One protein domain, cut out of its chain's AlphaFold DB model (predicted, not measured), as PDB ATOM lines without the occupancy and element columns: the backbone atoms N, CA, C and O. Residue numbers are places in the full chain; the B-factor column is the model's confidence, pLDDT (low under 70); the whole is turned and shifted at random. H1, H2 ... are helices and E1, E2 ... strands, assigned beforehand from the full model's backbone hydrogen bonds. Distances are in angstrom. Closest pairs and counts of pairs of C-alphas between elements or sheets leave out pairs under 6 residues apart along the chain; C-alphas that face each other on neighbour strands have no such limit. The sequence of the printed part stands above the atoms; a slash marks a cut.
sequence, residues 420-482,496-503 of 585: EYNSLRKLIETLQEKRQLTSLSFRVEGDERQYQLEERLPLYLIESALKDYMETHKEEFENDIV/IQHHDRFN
ATOM      1  N   GLU A 420     155.630 161.747 180.209       85.88
ATOM      2  CA  GLU A 420     156.633 162.052 181.226       85.88
ATOM      3  C   GLU A 420     157.145 163.491 181.078       85.88
ATOM      4  O   GLU A 420     157.270 164.202 182.076       85.88
ATOM      5  N   TYR A 421     157.326 163.971 179.842       86.75
ATOM      6  CA  TYR A 421     157.649 165.371 179.559       86.75
ATOM      7  C   TYR A 421     156.562 166.321 180.068       86.75
ATOM      8  O   TYR A 421     156.855 167.275 180.789       86.75
ATOM      9  N   ASN A 422     155.291 166.036 179.769       86.12
ATOM     10  CA  ASN A 422     154.173 166.859 180.244       86.12
ATOM     11  C   ASN A 422     154.072 166.870 181.777       86.12
ATOM     12  O   ASN A 422     153.732 167.894 182.375       86.12
ATOM     13  N   SER A 423     154.387 165.742 182.415       87.75
ATOM     14  CA  SER A 423     154.388 165.614 183.875       87.75
ATOM     15  C   SER A 423     155.505 166.444 184.512       87.75
ATOM     16  O   SER A 423     155.242 167.205 185.446       87.75
ATOM     17  N   LEU A 424     156.725 166.363 183.971       87.12
ATOM     18  CA  LEU A 424     157.859 167.173 184.414       87.12
ATOM     19  C   LEU A 424     157.600 168.668 184.199       87.12
ATOM     20  O   LEU A 424     157.826 169.474 185.100       87.12
ATOM     21  N   ARG A 425     157.073 169.040 183.033       85.69
ATOM     22  CA  ARG A 425     156.728 170.426 182.720       85.69
ATOM     23  C   ARG A 425     155.721 170.995 183.715       85.69
ATOM     24  O   ARG A 425     155.955 172.061 184.270       85.69
ATOM     25  N   LYS A 426     154.643 170.262 184.005       86.31
ATOM     26  CA  LYS A 426     153.640 170.677 184.995       86.31
ATOM     27  C   LYS A 426     154.256 170.879 186.383       86.31
ATOM     28  O   LYS A 426     153.896 171.827 187.083       86.31
ATOM     29  N   LEU A 427     155.164 169.988 186.788       87.31
ATOM     30  CA  LEU A 427     155.892 170.110 188.052       87.31
ATOM     31  C   LEU A 427     156.705 171.412 188.081       87.31
ATOM     32  O   LEU A 427     156.592 172.184 189.029       87.31
ATOM     33  N   ILE A 428     157.455 171.687 187.019       86.19
ATOM     34  CA  ILE A 428     158.293 172.881 186.883       86.19
ATOM     35  C   ILE A 428     157.469 174.171 186.853       86.19
ATOM     36  O   ILE A 428     157.769 175.094 187.610       86.19
ATOM     37  N   GLU A 429     156.407 174.229 186.049       83.94
ATOM     38  CA  GLU A 429     155.504 175.387 185.969       83.94
ATOM     39  C   GLU A 429     154.911 175.704 187.352       83.94
ATOM     40  O   GLU A 429     154.911 176.854 187.790       83.94
ATOM     41  N   THR A 430     154.512 174.672 188.106       83.56
ATOM     42  CA  THR A 430     154.004 174.829 189.481       83.56
ATOM     43  C   THR A 430     155.047 175.482 190.399       83.56
ATOM     44  O   THR A 430     154.718 176.382 191.179       83.56
ATOM     45  N   LEU A 431     156.315 175.069 190.292       83.38
ATOM     46  CA  LEU A 431     157.414 175.635 191.080       83.38
ATOM     47  C   LEU A 431     157.736 177.083 190.681       83.38
ATOM     48  O   LEU A 431     158.011 177.904 191.564       83.38
ATOM     49  N   GLN A 432     157.681 177.401 189.385       79.44
ATOM     50  CA  GLN A 432     157.915 178.744 188.843       79.44
ATOM     51  C   GLN A 432     156.815 179.732 189.249       79.44
ATOM     52  O   GLN A 432     157.112 180.864 189.635       79.44
ATOM     53  N   GLU A 433     155.556 179.290 189.283       82.00
ATOM     54  CA  GLU A 433     154.416 180.067 189.790       82.00
ATOM     55  C   GLU A 433     154.448 180.272 191.319       82.00
ATOM     56  O   GLU A 433     153.515 180.833 191.898       82.00
ATOM     57  N   LYS A 434     155.516 179.818 191.996       78.06
ATOM     58  CA  LYS A 434     155.690 179.851 193.458       78.06
ATOM     59  C   LYS A 434     154.550 179.159 194.210       78.06
ATOM     60  O   LYS A 434     154.305 179.464 195.380       78.06
ATOM     61  N   ARG A 435     153.865 178.214 193.562       82.00
ATOM     62  CA  ARG A 435     152.846 177.380 194.199       82.00
ATOM     63  C   ARG A 435     153.531 176.265 194.985       82.00
ATOM     64  O   ARG A 435     154.585 175.770 194.595       82.00
ATOM     65  N   GLN A 436     152.945 175.902 196.121       84.31
ATOM     66  CA  GLN A 436     153.435 174.797 196.943       84.31
ATOM     67  C   GLN A 436     152.910 173.472 196.393       84.31
ATOM     68  O   GLN A 436     151.732 173.368 196.043       84.31
ATOM     69  N   LEU A 437     153.772 172.457 196.353       86.94
ATOM     70  CA  LEU A 437     153.366 171.089 196.072       86.94
ATOM     71  C   LEU A 437     152.550 170.570 197.256       86.94
ATOM     72  O   LEU A 437     152.984 170.637 198.409       86.94
ATOM     73  N   THR A 438     151.360 170.056 196.962       88.50
ATOM     74  CA  THR A 438     150.463 169.433 197.947       88.50
ATOM     75  C   THR A 438     150.552 167.912 197.926       88.50
ATOM     76  O   THR A 438     150.324 167.271 198.943       88.50
ATOM     77  N   SER A 439     150.894 167.334 196.776       90.81
ATOM     78  CA  SER A 439     151.179 165.912 196.625       90.81
ATOM     79  C   SER A 439     152.085 165.682 195.416       90.81
ATOM     80  O   SER A 439     152.070 166.464 194.461       90.81
ATOM     81  N   LEU A 440     152.868 164.606 195.448       90.00
ATOM     82  CA  LEU A 440     153.664 164.135 194.320       90.00
ATOM     83  C   LEU A 440     153.467 162.629 194.173       90.00
ATOM     84  O   LEU A 440     153.672 161.883 195.126       90.00
ATOM     85  N   SER A 441     153.080 162.189 192.977       90.19
ATOM     86  CA  SER A 441     152.980 160.772 192.629       90.19
ATOM     87  C   SER A 441     154.030 160.416 191.589       90.19
ATOM     88  O   SER A 441     154.151 161.122 190.589       90.19
ATOM     89  N   PHE A 442     154.766 159.327 191.799       88.31
ATOM     90  CA  PHE A 442     155.806 158.875 190.875       88.31
ATOM     91  C   PHE A 442     155.952 157.350 190.889       88.31
ATOM     92  O   PHE A 442     155.485 156.669 191.803       88.31
ATOM     93  N   ARG A 443     156.597 156.819 189.851       87.69
ATOM     94  CA  ARG A 443     157.042 155.424 189.766       87.69
ATOM     95  C   ARG A 443     158.558 155.419 189.667       87.69
ATOM     96  O   ARG A 443     159.127 156.326 189.063       87.69
ATOM     97  N   VAL A 444     159.187 154.432 190.286       84.75
ATOM     98  CA  VAL A 444     160.633 154.230 190.177       84.75
ATOM     99  C   VAL A 444     160.873 153.285 189.009       84.75
ATOM    100  O   VAL A 444     160.132 152.323 188.830       84.75
ATOM    101  N   GLU A 445     161.874 153.573 188.185       76.94
ATOM    102  CA  GLU A 445     162.234 152.696 187.074       76.94
ATOM    103  C   GLU A 445     162.585 151.290 187.593       76.94
ATOM    104  O   GLU A 445     163.320 151.142 188.568       76.94
ATOM    105  N   GLY A 446     161.991 150.260 186.983       82.81
ATOM    106  CA  GLY A 446     162.081 148.874 187.460       82.81
ATOM    107  C   GLY A 446     161.089 148.493 188.572       82.81
ATOM    108  O   GLY A 446     161.080 147.333 188.981       82.81
ATOM    109  N   ASP A 447     160.230 149.412 189.032       86.81
ATOM    110  CA  ASP A 447     159.165 149.142 190.006       86.81
ATOM    111  C   ASP A 447     157.781 149.546 189.464       86.81
ATOM    112  O   ASP A 447     157.532 150.686 189.070       86.81
ATOM    113  N   GLU A 448     156.836 148.601 189.466       83.75
ATOM    114  CA  GLU A 448     155.455 148.844 189.030       83.75
ATOM    115  C   GLU A 448     154.623 149.616 190.067       83.75
ATOM    116  O   GLU A 448     153.533 150.115 189.757       83.75
ATOM    117  N   ARG A 449     155.110 149.733 191.310       90.06
ATOM    118  CA  ARG A 449     154.407 150.438 192.383       90.06
ATOM    119  C   ARG A 449     154.411 151.941 192.141       90.06
ATOM    120  O   ARG A 449     155.428 152.566 191.849       90.06
ATOM    121  N   GLN A 450     153.242 152.542 192.334       89.44
ATOM    122  CA  GLN A 450     153.103 153.987 192.395       89.44
ATOM    123  C   GLN A 450     153.298 154.455 193.836       89.44
ATOM    124  O   GLN A 450     152.595 154.016 194.746       89.44
ATOM    125  N   TYR A 451     154.244 155.365 194.019       90.62
ATOM    126  CA  TYR A 451     154.527 156.022 195.283       90.62
ATOM    127  C   TYR A 451     153.825 157.375 195.328       90.62
ATOM    128  O   TYR A 451     153.691 158.045 194.302       90.62
ATOM    129  N   GLN A 452     153.396 157.780 196.522       92.62
ATOM    130  CA  GLN A 452     152.740 159.060 196.758       92.62
ATOM    131  C   GLN A 452     153.338 159.730 197.993       92.62
ATOM    132  O   GLN A 452     153.457 159.115 199.051       92.62
ATOM    133  N   LEU A 453     153.720 160.995 197.841       92.50
ATOM    134  CA  LEU A 453     154.206 161.858 198.909       92.50
ATOM    135  C   LEU A 453     153.201 162.982 199.137       92.50
ATOM    136  O   LEU A 453     152.882 163.713 198.203       92.50
ATOM    137  N   GLU A 454     152.744 163.138 200.375       93.25
ATOM    138  CA  GLU A 454     151.834 164.220 200.799       93.25
ATOM    139  C   GLU A 454     152.403 165.024 201.977       93.25
ATOM    140  O   GLU A 454     151.903 166.089 202.337       93.25
ATOM    141  N   GLU A 455     153.481 164.531 202.588       93.19
ATOM    142  CA  GLU A 455     154.107 165.170 203.736       93.19
ATOM    143  C   GLU A 455     154.850 166.449 203.333       93.19
ATOM    144  O   GLU A 455     155.617 166.483 202.365       93.19
ATOM    145  N   ARG A 456     154.683 167.513 204.129       91.62
ATOM    146  CA  ARG A 456     155.228 168.832 203.784       91.62
ATOM    147  C   ARG A 456     156.754 168.864 203.714       91.62
ATOM    148  O   ARG A 456     157.288 169.545 202.844       91.62
ATOM    149  N   LEU A 457     157.452 168.181 204.623       90.75
ATOM    150  CA  LEU A 457     158.916 168.231 204.682       90.75
ATOM    151  C   LEU A 457     159.566 167.581 203.442       90.75
ATOM    152  O   LEU A 457     160.347 168.273 202.788       90.75
ATOM    153  N   PRO A 458     159.230 166.335 203.049       91.69
ATOM    154  CA  PRO A 458     159.718 165.752 201.796       91.69
ATOM    155  C   PRO A 458     159.404 166.608 200.567       91.69
ATOM    156  O   PRO A 458     160.294 166.867 199.760       91.69
ATOM    157  N   LEU A 459     158.169 167.110 200.449       91.25
ATOM    158  CA  LEU A 459     157.774 167.966 199.327       91.25
ATOM    159  C   LEU A 459     158.592 169.263 199.286       91.25
ATOM    160  O   LEU A 459     159.072 169.641 198.224       91.25
ATOM    161  N   TYR A 460     158.827 169.908 200.431       89.06
ATOM    162  CA  TYR A 460     159.670 171.104 200.518       89.06
ATOM    163  C   TYR A 460     161.133 170.842 200.131       89.06
ATOM    164  O   TYR A 460     161.758 171.682 199.479       89.06
ATOM    165  N   LEU A 461     161.693 169.692 200.519       91.25
ATOM    166  CA  LEU A 461     163.054 169.308 200.132       91.25
ATOM    167  C   LEU A 461     163.158 169.098 198.617       91.25
ATOM    168  O   LEU A 461     164.102 169.588 198.006       91.25
ATOM    169  N   ILE A 462     162.158 168.452 198.009       89.88
ATOM    170  CA  ILE A 462     162.070 168.278 196.553       89.88
ATOM    171  C   ILE A 462     161.924 169.634 195.851       89.88
ATOM    172  O   ILE A 462     162.657 169.907 194.906       89.88
ATOM    173  N   GLU A 463     161.033 170.508 196.332       89.19
ATOM    174  CA  GLU A 463     160.865 171.874 195.810       89.19
ATOM    175  C   GLU A 463     162.188 172.645 195.829       89.19
ATOM    176  O   GLU A 463     162.544 173.288 194.843       89.19
ATOM    177  N   SER A 464     162.905 172.590 196.955       87.94
ATOM    178  CA  SER A 464     164.157 173.324 197.153       87.94
ATOM    179  C   SER A 464     165.271 172.772 196.267       87.94
ATOM    180  O   SER A 464     165.949 173.547 195.601       87.94
ATOM    181  N   ALA A 465     165.417 171.445 196.206       89.19
ATOM    182  CA  ALA A 465     166.421 170.790 195.375       89.19
ATOM    183  C   ALA A 465     166.173 171.025 193.879       89.19
ATOM    184  O   ALA A 465     167.109 171.330 193.149       89.19
ATOM    185  N   LEU A 466     164.919 170.937 193.420       87.38
ATOM    186  CA  LEU A 466     164.577 171.201 192.020       87.38
ATOM    187  C   LEU A 466     164.822 172.660 191.645       87.38
ATOM    188  O   LEU A 466     165.382 172.914 190.585       87.38
ATOM    189  N   LYS A 467     164.448 173.614 192.507       86.31
ATOM    190  CA  LYS A 467     164.708 175.040 192.258       86.31
ATOM    191  C   LYS A 467     166.200 175.331 192.156       86.31
ATOM    192  O   LYS A 467     166.619 175.914 191.162       86.31
ATOM    193  N   ASP A 468     166.985 174.876 193.130       84.69
ATOM    194  CA  ASP A 468     168.439 175.065 193.133       84.69
ATOM    195  C   ASP A 468     169.085 174.429 191.891       84.69
ATOM    196  O   ASP A 468     169.884 175.057 191.195       84.69
ATOM    197  N   TYR A 469     168.667 173.212 191.532       85.81
ATOM    198  CA  TYR A 469     169.182 172.522 190.353       85.81
ATOM    199  C   TYR A 469     168.801 173.233 189.045       85.81
ATOM    200  O   TYR A 469     169.651 173.416 188.178       85.81
ATOM    201  N   MET A 470     167.555 173.691 188.903       82.19
ATOM    202  CA  MET A 470     167.099 174.435 187.722       82.19
ATOM    203  C   MET A 470     167.809 175.781 187.558       82.19
ATOM    204  O   MET A 470     168.125 176.171 186.435       82.19
ATOM    205  N   GLU A 471     168.051 176.498 188.657       78.50
ATOM    206  CA  GLU A 471     168.761 177.779 188.628       78.50
ATOM    207  C   GLU A 471     170.234 177.594 188.243       78.50
ATOM    208  O   GLU A 471     170.780 178.408 187.497       78.50
ATOM    209  N   THR A 472     170.857 176.502 188.699       77.06
ATOM    210  CA  THR A 472     172.285 176.229 188.488       77.06
ATOM    211  C   THR A 472     172.605 175.405 187.237       77.06
ATOM    212  O   THR A 472     173.761 175.416 186.825       77.06
ATOM    213  N   HIS A 473     171.638 174.713 186.622       81.94
ATOM    214  CA  HIS A 473     171.829 173.826 185.455       81.94
ATOM    215  C   HIS A 473     170.805 174.096 184.343       81.94
ATOM    216  O   HIS A 473     170.338 173.177 183.665       81.94
ATOM    217  N   LYS A 474     170.420 175.363 184.156       81.50
ATOM    218  CA  LYS A 474     169.419 175.787 183.166       81.50
ATOM    219  C   LYS A 474     169.690 175.235 181.761       81.50
ATOM    220  O   LYS A 474     168.759 174.859 181.052       81.50
ATOM    221  N   GLU A 475     170.958 175.167 181.372       82.44
ATOM    222  CA  GLU A 475     171.424 174.622 180.100       82.44
ATOM    223  C   GLU A 475     170.962 173.181 179.851       82.44
ATOM    224  O   GLU A 475     170.615 172.846 178.721       82.44
ATOM    225  N   GLU A 476     170.885 172.347 180.891       82.00
ATOM    226  CA  GLU A 476     170.455 170.954 180.755       82.00
ATOM    227  C   GLU A 476     168.955 170.855 180.472       82.00
ATOM    228  O   GLU A 476     168.532 170.007 179.691       82.00
ATOM    229  N   PHE A 477     168.152 171.738 181.071       80.69
ATOM    230  CA  PHE A 477     166.700 171.761 180.883       80.69
ATOM    231  C   PHE A 477     166.281 172.354 179.544       80.69
ATOM    232  O   PHE A 477     165.267 171.948 178.985       80.69
ATOM    233  N   GLU A 478     167.033 173.332 179.048       78.62
ATOM    234  CA  GLU A 478     166.617 174.093 177.878       78.62
ATOM    235  C   GLU A 478     167.252 173.592 176.582       78.62
ATOM    236  O   GLU A 478     166.575 173.603 175.561       78.62
ATOM    237  N   ASN A 479     168.501 173.110 176.611       75.81
ATOM    238  CA  ASN A 479     169.210 172.686 175.396       75.81
ATOM    239  C   ASN A 479     169.199 171.167 175.176       75.81
ATOM    240  O   ASN A 479     169.407 170.714 174.051       75.81
ATOM    241  N   ASP A 480     169.011 170.375 176.237       77.31
ATOM    242  CA  ASP A 480     169.537 169.003 176.260       77.31
ATOM    243  C   ASP A 480     168.633 167.967 176.949       77.31
ATOM    244  O   ASP A 480     169.025 166.810 177.118       77.31
ATOM    245  N   ILE A 481     167.419 168.343 177.366       81.06
ATOM    246  CA  ILE A 481     166.572 167.440 178.155       81.06
ATOM    247  C   ILE A 481     165.857 166.400 177.286       81.06
ATOM    248  O   ILE A 481     165.741 165.239 177.684       81.06
ATOM    249  N   VAL A 482     165.409 166.780 176.085       83.31
ATOM    250  CA  VAL A 482     164.763 165.878 175.122       83.31
ATOM    251  C   VAL A 482     165.694 165.596 173.951       83.31
ATOM    252  O   VAL A 482     166.218 166.509 173.303       83.31
ATOM    253  N   ILE A 496     163.581 170.567 163.221       75.69
ATOM    254  CA  ILE A 496     163.899 169.952 164.511       75.69
ATOM    255  C   ILE A 496     162.810 168.944 164.836       75.69
ATOM    256  O   ILE A 496     161.624 169.284 164.834       75.69
ATOM    257  N   GLN A 497     163.213 167.708 165.110       76.94
ATOM    258  CA  GLN A 497     162.309 166.643 165.511       76.94
ATOM    259  C   GLN A 497     162.699 166.126 166.892       76.94
ATOM    260  O   GLN A 497     163.788 165.591 167.091       76.94
ATOM    261  N   HIS A 498     161.788 166.277 167.849       78.06
ATOM    262  CA  HIS A 498     161.960 165.765 169.202       78.06
ATOM    263  C   HIS A 498     161.516 164.304 169.268       78.06
ATOM    264  O   HIS A 498     160.491 163.933 168.696       78.06
ATOM    265  N   HIS A 499     162.292 163.484 169.965       80.94
ATOM    266  CA  HIS A 499     161.951 162.100 170.252       80.94
ATOM    267  C   HIS A 499     161.018 161.999 171.465       80.94
ATOM    268  O   HIS A 499     160.952 162.892 172.314       80.94
ATOM    269  N   ASP A 500     160.358 160.848 171.581       84.88
ATOM    270  CA  ASP A 500     159.442 160.521 172.676       84.88
ATOM    271  C   ASP A 500     160.174 159.964 173.914       84.88
ATOM    272  O   ASP A 500     159.741 158.982 174.511       84.88
ATOM    273  N   ARG A 501     161.324 160.551 174.279       86.31
ATOM    274  CA  ARG A 501     162.051 160.229 175.519       86.31
ATOM    275  C   ARG A 501     163.010 161.337 175.953       86.31
ATOM    276  O   ARG A 501     163.464 162.139 175.133       86.31
ATOM    277  N   PHE A 502     163.374 161.326 177.233       85.81
ATOM    278  CA  PHE A 502     164.474 162.138 177.753       85.81
ATOM    279  C   PHE A 502     165.842 161.598 177.301       85.81
ATOM    280  O   PHE A 502     165.987 160.406 177.004       85.81
ATOM    281  N   ASN A 503     166.842 162.481 177.252       85.25
ATOM    282  CA  ASN A 503     168.241 162.080 177.102       85.25
ATOM    283  C   ASN A 503     168.733 161.397 178.384       85.25
ATOM    284  O   ASN A 503     168.576 161.945 179.482       85.25
TER     285      ASN A 503
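AT A GLANCE: This is residues 420 to 482 and 496 to 503 of the 585 residues of an uncharacterized protein of Spirosoma sordidisoli (UniProt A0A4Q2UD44). The model is a flat, open arch: the long helix H2 spans it, the hairpin of E1 and E2 makes one leg, and the short helix H3 with strand E3 beyond the cut makes the other. Helix H1 runs between the legs, about perpendicular to H2, with few contacts to its surroundings; residues 444 to 449, the hairpin's turn, stick out. The printed part has 71 residues, with three named helices and three named strands in the order H1, E1, E2, H2, H3, E3; its class is mixed, helices and strands, and its one sheet is the antiparallel pair E1 - E2. It is only just loose, close to compact, with a radius of gyration of the C-alphas of 13.5 A and spans of 40 by 31 by 17 A.

HOW THE PARTS SIT: H1, residues 420 to 432, and H2, residues 456 to 472, are close but not clearly touching: their closest C-alphas, of Leu 431 and Glu 463, are 7.0 A apart, and their lines stand at 87 degrees. E1, residues 440 to 443, and E2, residues 450 to 453, form an antiparallel hairpin at 153 degrees; N 440 and O 453, 2.9 A, and N 442 and O 451, 3.0 A, are within hydrogen-bond range. The closest C-alphas of E2 and H2, of Leu 453 and Leu 459, are 7.1 A apart. H3, residues 474 to 479, is close to H2 but not clearly touching, at a steep tilt of 66 degrees, the same way; their closest C-alphas, of Met 470 and Phe 477, are 7.4 A apart. E3, residues 496 to 502, pairs with no named strand and is apart from H2 and H3; its closest C-alpha to H1 is that of Phe 502, 7.8 A from that of Tyr 421. In H1, H2 and H3 every O i to N i+4 pair is within hydrogen-bond range.

IN THESE COORDINATES: H1 begins at C-alpha 420 (156.633, 162.052, 181.226) and is 18.4 A long. E1 is 10.4 A and E2 10.3 A long. H2 is 24.1 A long, from C-alpha 456 (155.228, 168.832, 203.784). H3 is 8.4 A long. E3 is 15.4 A long and ends at C-alpha 502 (164.474, 162.138, 177.753).

THE WHOLE: The two C-alphas farthest apart, of Glu 455 and Ile 496, are 40.7 A apart. Residues 483 to 495 are not printed, and C-alphas 482 and 496 are 11.4 A apart across the cut. Of the links that are printed whole, none is long. The mean pLDDT of the printed part is 85.3, and no printed residue is under 70.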